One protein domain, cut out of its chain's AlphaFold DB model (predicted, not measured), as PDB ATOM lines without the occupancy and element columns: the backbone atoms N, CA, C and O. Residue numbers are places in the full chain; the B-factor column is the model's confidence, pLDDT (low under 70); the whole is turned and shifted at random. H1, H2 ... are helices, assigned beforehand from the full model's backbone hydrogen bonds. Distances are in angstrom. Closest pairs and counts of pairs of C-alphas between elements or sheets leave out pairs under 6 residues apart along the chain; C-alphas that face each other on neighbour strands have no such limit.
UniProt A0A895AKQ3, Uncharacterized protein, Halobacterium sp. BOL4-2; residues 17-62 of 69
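What this domain is: This is residues 17 to 62 of the 69 residues of an uncharacterized protein of Halobacterium sp. BOL4-2 (UniProt A0A895AKQ3). Three helices, H2, H3 and H4, stand side by side with their centres at the corners of a triangle and run by turns one way and back, as a small three-helix bundle. H2 and H3 make a close-set hairpin, H4 is set off from that pair with few contacts, and the short H1 packs beside the last residues of H3. The printed part has 46 residues with four named helices, H1, H2, H3 and H4 in chain order, and no named strand; the class is all helix. The whole is compact, with a radius of gyration of the C-alphas of 9.4 A, and the C-alphas span 24 by 18 by 16 A.

Where its parts are: H1 is residues 17 to 21, 6.2 A from first to last C-alpha, and its C-alpha 17 is at (136.727, 148.551, 118.462). H2 is residues 23 to 32, 14.3 A long. H3, the longest helix by residues, is residues 35 to 48 and 20.1 A long, from C-alpha 35 at (118.521, 149.139, 134.383). H4 is residues 51 to 62, 16.9 A long, and ends with C-alpha 62 at (117.404, 135.095, 130.736).

How they stand to each other: H1 and H2 are close but not clearly touching; their closest C-alphas, those of Val 19 and Leu 26, are 7.7 A apart. H1 touches H3 at residues 44 to 48 of H3 alone, with the C-alphas of Val 19 and Gly 48 closest at 5.7 A. H1 and H4 are apart. H2 and H3 form a helical hairpin and touch, H3 with residues 37 to 42 alone; their closest C-alphas, those of Leu 30 and Arg 38, are 4.9 A apart. H2 and H3 run opposite ways at a shallow tilt of 27 degrees. H3 is the hub, touching H1, H2 and H4. H3 and H4 only just touch, and only at the corner by their link, with 3 pairs of C-alphas within 8 A; the closest are those of Leu 45 and Leu 54, 7.2 A apart. H3 and H4 run opposite ways at a shallow tilt of 19 degrees. H4 touches H2 with residues 57 to 61 alone, and the closest C-alphas are those of Arg 31 and Glu 60, 7.3 A apart. H2 and H4 run the same way at a shallow tilt of 14 degrees. In H1, H2, H3 and H4 every backbone O i to N i+4 pair is within hydrogen-bond range.

The domain as a whole: The two C-alphas farthest apart are those of Glu 17 and Lys 62, at 26.6 A, which are also the first and last printed. The printed part has no cut, and the three links, H1 to H2, H2 to H3 and H3 to H4, are tight. The mean pLDDT of the printed part is 81.4. Residues 52 to 58 and 60 to 62, which belong to H4, are under 70, and the mean pLDDT of H4 is 67.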
ATOM      1  N   GLU A  17     135.424 148.606 117.796       87.00
ATOM      2  CA  GLU A  17     136.727 148.551 118.462       87.00
ATOM      3  C   GLU A  17     136.577 148.769 119.970       87.00
ATOM      4  O   GLU A  17     137.092 147.973 120.753       87.00
ATOM      5  N   TYR A  18     135.755 149.744 120.369       88.69
ATOM      6  CA  TYR A  18     135.429 149.991 121.773       88.69
ATOM      7  C   TYR A  18     134.778 148.770 122.441       88.69
ATOM      8  O   TYR A  18     135.158 148.365 123.540       88.69
ATOM      9  N   VAL A  19     133.795 148.152 121.778       89.75
ATOM     10  CA  VAL A  19     133.122 146.955 122.300       89.75
ATOM     11  C   VAL A  19     134.099 145.789 122.433       89.75
ATOM     12  O   VAL A  19     134.066 145.082 123.442       89.75
ATOM     13  N   ASN A  20     134.985 145.606 121.455       86.81
ATOM     14  CA  ASN A  20     135.972 144.538 121.488       86.81
ATOM     15  C   ASN A  20     137.006 144.736 122.613       86.81
ATOM     16  O   ASN A  20     137.337 143.774 123.304       86.81
ATOM     17  N   GLU A  21     137.474 145.966 122.846       92.25
ATOM     18  CA  GLU A  21     138.419 146.288 123.926       92.25
ATOM     19  C   GLU A  21     137.780 146.170 125.321       92.25
ATOM     20  O   GLU A  21     138.413 145.713 126.275       92.25
ATOM     21  N   HIS A  22     136.504 146.534 125.451       90.69
ATOM     22  CA  HIS A  22     135.817 146.631 126.742       90.69
ATOM     23  C   HIS A  22     134.787 145.525 126.999       90.69
ATOM     24  O   HIS A  22     133.930 145.655 127.878       90.69
ATOM     25  N   ARG A  23     134.886 144.403 126.286       84.75
ATOM     26  CA  ARG A  23     133.947 143.270 126.343       84.75
ATOM     27  C   ARG A  23     133.681 142.765 127.768       84.75
ATOM     28  O   ARG A  23     132.532 142.642 128.191       84.75
ATOM     29  N   ASP A  24     134.741 142.567 128.551       84.56
ATOM     30  CA  ASP A  24     134.648 142.116 129.947       84.56
ATOM     31  C   ASP A  24     133.943 143.133 130.849       84.56
ATOM     32  O   ASP A  24     133.191 142.768 131.758       84.56
ATOM     33  N   PHE A  25     134.182 144.422 130.612       90.38
ATOM     34  CA  PHE A  25     133.526 145.489 131.355       90.38
ATOM     35  C   PHE A  25     132.034 145.538 131.025       90.38
ATOM     36  O   PHE A  25     131.213 145.532 131.943       90.38
ATOM     37  N   LEU A  26     131.677 145.508 129.738       88.81
ATOM     38  CA  LEU A  26     130.285 145.493 129.286       88.81
ATOM     39  C   LEU A  26     129.530 144.284 129.856       88.81
ATOM     40  O   LEU A  26     128.425 144.443 130.371       88.81
ATOM     41  N   SER A  27     130.161 143.107 129.890       82.56
ATOM     42  CA  SER A  27     129.616 141.910 130.544       82.56
ATOM     43  C   SER A  27     129.333 142.125 132.041       82.56
ATOM     44  O   SER A  27     128.254 141.794 132.543       82.56
ATOM     45  N   ARG A  28     130.249 142.769 132.776       85.94
ATOM     46  CA  ARG A  28     130.039 143.103 134.199       85.94
ATOM     47  C   ARG A  28     128.932 144.134 134.402       85.94
ATOM     48  O   ARG A  28     128.153 143.988 135.346       85.94
ATOM     49  N   VAL A  29     128.839 145.149 133.539       89.75
ATOM     50  CA  VAL A  29     127.754 146.145 133.567       89.75
ATOM     51  C   VAL A  29     126.409 145.475 133.309       89.75
ATOM     52  O   VAL A  29     125.438 145.768 134.002       89.75
ATOM     53  N   LEU A  30     126.344 144.520 132.383       82.50
ATOM     54  CA  LEU A  30     125.130 143.745 132.151       82.50
ATOM     55  C   LEU A  30     124.734 142.919 133.378       82.50
ATOM     56  O   LEU A  30     123.577 142.953 133.797       82.50
ATOM     57  N   ARG A  31     125.692 142.235 134.011       81.19
ATOM     58  CA  ARG A  31     125.418 141.395 135.183       81.19
ATOM     59  C   ARG A  31     125.013 142.211 136.415       81.19
ATOM     60  O   ARG A  31     124.033 141.875 137.078       81.19
ATOM     61  N   HIS A  32     125.723 143.296 136.710       85.56
ATOM     62  CA  HIS A  32     125.636 143.990 138.004       85.56
ATOM     63  C   HIS A  32     125.079 145.415 137.936       85.56
ATOM     64  O   HIS A  32     124.773 145.997 138.976       85.56
ATOM     65  N   GLY A  33     124.959 145.992 136.743       85.38
ATOM     66  CA  GLY A  33     124.452 147.345 136.556       85.38
ATOM     67  C   GLY A  33     122.965 147.472 136.875       85.38
ATOM     68  O   GLY A  33     122.200 146.509 136.818       85.38
ATOM     69  N   ASN A  34     122.545 148.698 137.181       88.06
ATOM     70  CA  ASN A  34     121.127 149.045 137.219       88.06
ATOM     71  C   ASN A  34     120.532 149.050 135.792       88.06
ATOM     72  O   ASN A  34     121.248 148.908 134.799       88.06
ATOM     73  N   ASN A  35     119.213 149.214 135.677       87.12
ATOM     74  CA  ASN A  35     118.521 149.139 134.383       87.12
ATOM     75  C   ASN A  35     119.055 150.133 133.341       87.12
ATOM     76  O   ASN A  35     119.134 149.800 132.159       87.12
ATOM     77  N   GLU A  36     119.443 151.331 133.770       91.44
ATOM     78  CA  GLU A  36     119.984 152.356 132.880       91.44
ATOM     79  C   GLU A  36     121.367 151.955 132.345       91.44
ATOM     80  O   GLU A  36     121.568 151.902 131.133       91.44
ATOM     81  N   ALA A  37     122.288 151.549 133.224       91.44
ATOM     82  CA  ALA A  37     123.619 151.089 132.829       91.44
ATOM     83  C   ALA A  37     123.559 149.870 131.889       91.44
ATOM     84  O   ALA A  37     124.280 149.804 130.893       91.44
ATOM     85  N   ARG A  38     122.647 148.929 132.164       87.81
ATOM     86  CA  ARG A  38     122.391 147.771 131.294       87.81
ATOM     87  C   ARG A  38     121.897 148.187 129.911       87.81
ATOM     88  O   ARG A  38     122.352 147.628 128.919       87.81
ATOM     89  N   SER A  39     121.003 149.173 129.838       86.31
ATOM     90  CA  SER A  39     120.460 149.663 128.564       86.31
ATOM     91  C   SER A  39     121.556 150.266 127.683       86.31
ATOM     92  O   SER A  39     121.600 149.988 126.486       86.31
ATOM     93  N   TYR A  40     122.491 151.012 128.278       91.12
ATOM     94  CA  TYR A  40     123.652 151.531 127.553       91.12
ATOM     95  C   TYR A  40     124.600 150.422 127.085       91.12
ATOM     96  O   TYR A  40     125.023 150.434 125.931       91.12
ATOM     97  N   ALA A  41     124.897 149.432 127.933       89.44
ATOM     98  CA  ALA A  41     125.744 148.305 127.539       89.44
ATOM     99  C   ALA A  41     125.133 147.502 126.377       89.44
ATOM    100  O   ALA A  41     125.836 147.160 125.429       89.44
ATOM    101  N   LEU A  42     123.816 147.267 126.406       85.38
ATOM    102  CA  LEU A  42     123.092 146.632 125.301       85.38
ATOM    103  C   LEU A  42     123.150 147.462 124.019       85.38
ATOM    104  O   LEU A  42     123.370 146.903 122.950       85.38
ATOM    105  N   ALA A  43     122.984 148.783 124.113       89.12
ATOM    106  CA  ALA A  43     123.086 149.659 122.952       89.12
ATOM    107  C   ALA A  43     124.482 149.594 122.314       89.12
ATOM    108  O   ALA A  43     124.586 149.519 121.093       89.12
ATOM    109  N   LEU A  44     125.549 149.563 123.116       90.00
ATOM    110  CA  LEU A  44     126.916 149.422 122.609       90.00
ATOM    111  C   LEU A  44     127.116 148.078 121.902       90.00
ATOM    112  O   LEU A  44     127.552 148.048 120.753       90.00
ATOM    113  N   LEU A  45     126.716 146.977 122.536       86.50
ATOM    114  CA  LEU A  45     126.836 145.635 121.958       86.50
ATOM    115  C   LEU A  45     125.993 145.468 120.686       86.50
ATOM    116  O   LEU A  45     126.445 144.837 119.741       86.50
ATOM    117  N   ALA A  46     124.814 146.085 120.605       83.12
ATOM    118  CA  ALA A  46     123.992 146.055 119.395       83.12
ATOM    119  C   ALA A  46     124.615 146.825 118.215       83.12
ATOM    120  O   ALA A  46     124.319 146.518 117.063       83.12
ATOM    121  N   ASN A  47     125.454 147.829 118.492       85.00
ATOM    122  CA  ASN A  47     126.072 148.676 117.467       85.00
ATOM    123  C   ASN A  47     127.539 148.314 117.165       85.00
ATOM    124  O   ASN A  47     128.088 148.827 116.191       85.00
ATOM    125  N   GLY A  48     128.177 147.455 117.966       84.69
ATOM    126  CA  GLY A  48     129.586 147.080 117.785       84.69
ATOM    127  C   GLY A  48     129.985 145.674 118.243       84.69
ATOM    128  O   GLY A  48     131.143 145.305 118.084       84.69
ATOM    129  N   GLY A  49     129.070 144.890 118.813       77.94
ATOM    130  CA  GLY A  49     129.331 143.510 119.227       77.94
ATOM    131  C   GLY A  49     129.275 142.515 118.072       77.94
ATOM    132  O   GLY A  49     128.763 142.813 116.991       77.94
ATOM    133  N   THR A  50     129.802 141.316 118.310       74.56
ATOM    134  CA  THR A  50     129.674 140.181 117.382       74.56
ATOM    135  C   THR A  50     128.406 139.376 117.669       74.56
ATOM    136  O   THR A  50     127.860 139.455 118.768       74.56
ATOM    137  N   ASP A  51     127.956 138.537 116.733       70.06
ATOM    138  CA  ASP A  51     126.778 137.676 116.953       70.06
ATOM    139  C   ASP A  51     126.936 136.777 118.201       70.06
ATOM    140  O   ASP A  51     126.002 136.647 118.992       70.06
ATOM    141  N   ASP A  52     128.153 136.283 118.461       66.69
ATOM    142  CA  ASP A  52     128.488 135.504 119.665       66.69
ATOM    143  C   ASP A  52     128.348 136.307 120.976       66.69
ATOM    144  O   ASP A  52     128.056 135.744 122.034       66.69
ATOM    145  N   ASP A  53     128.521 137.634 120.930       65.81
ATOM    146  CA  ASP A  53     128.295 138.487 122.105       65.81
ATOM    147  C   ASP A  53     126.826 138.555 122.453       65.81
ATOM    148  O   ASP A  53     126.451 138.496 123.622       65.81
ATOM    149  N   LEU A  54     125.987 138.677 121.430       64.06
ATOM    150  CA  LEU A  54     124.552 138.810 121.606       64.06
ATOM    151  C   LEU A  54     123.960 137.537 122.217       64.06
ATOM    152  O   LEU A  54     123.049 137.638 123.038       64.06
ATOM    153  N   GLU A  55     124.496 136.364 121.885       67.12
ATOM    154  CA  GLU A  55     124.028 135.087 122.429       67.12
ATOM    155  C   GLU A  55     124.392 134.929 123.917       67.12
ATOM    156  O   GLU A  55     123.514 134.681 124.749       67.12
ATOM    157  N   GLY A  56     125.646 135.212 124.298       64.50
ATOM    158  CA  GLY A  56     126.074 135.194 125.705       64.50
ATOM    159  C   GLY A  56     125.341 136.223 126.578       64.50
ATOM    160  O   GLY A  56     124.999 135.955 127.733       64.50
ATOM    161  N   VAL A  57     125.028 137.389 126.008       67.56
ATOM    162  CA  VAL A  57     124.240 138.446 126.658       67.56
ATOM    163  C   VAL A  57     122.785 138.020 126.859       67.56
ATOM    164  O   VAL A  57     122.215 138.259 127.926       67.56
ATOM    165  N   GLN A  58     122.175 137.369 125.865       65.50
ATOM    166  CA  GLN A  58     120.797 136.880 125.948       65.50
ATOM    167  C   GLN A  58     120.636 135.770 126.988       65.50
ATOM    168  O   GLN A  58     119.659 135.775 127.745       65.50
ATOM    169  N   GLU A  59     121.593 134.847 127.080       70.12
ATOM    170  CA  GLU A  59     121.579 133.819 128.122       70.12
ATOM    171  C   GLU A  59     121.674 134.421 129.526       70.12
ATOM    172  O   GLU A  59     120.959 134.000 130.441       70.12
ATOM    173  N   GLU A  60     122.523 135.434 129.703       64.38
ATOM    174  CA  GLU A  60     122.694 136.099 130.990       64.38
ATOM    175  C   GLU A  60     121.460 136.921 131.387       64.38
ATOM    176  O   GLU A  60     121.022 136.859 132.537       64.38
ATOM    177  N   LEU A  61     120.825 137.614 130.435       65.69
ATOM    178  CA  LEU A  61     119.540 138.287 130.649       65.69
ATOM    179  C   LEU A  61     118.445 137.305 131.069       65.69
ATOM    180  O   LEU A  61     117.702 137.572 132.015       65.69
ATOM    181  N   LYS A  62     118.370 136.147 130.407       68.94
ATOM    182  CA  LYS A  62     117.404 135.095 130.736       68.94
ATOM    183  C   LYS A  62     117.642 134.530 132.139       68.94
ATOM    184  O   LYS A  62     116.680 134.256 132.855       68.94
TER     185      LYS A  62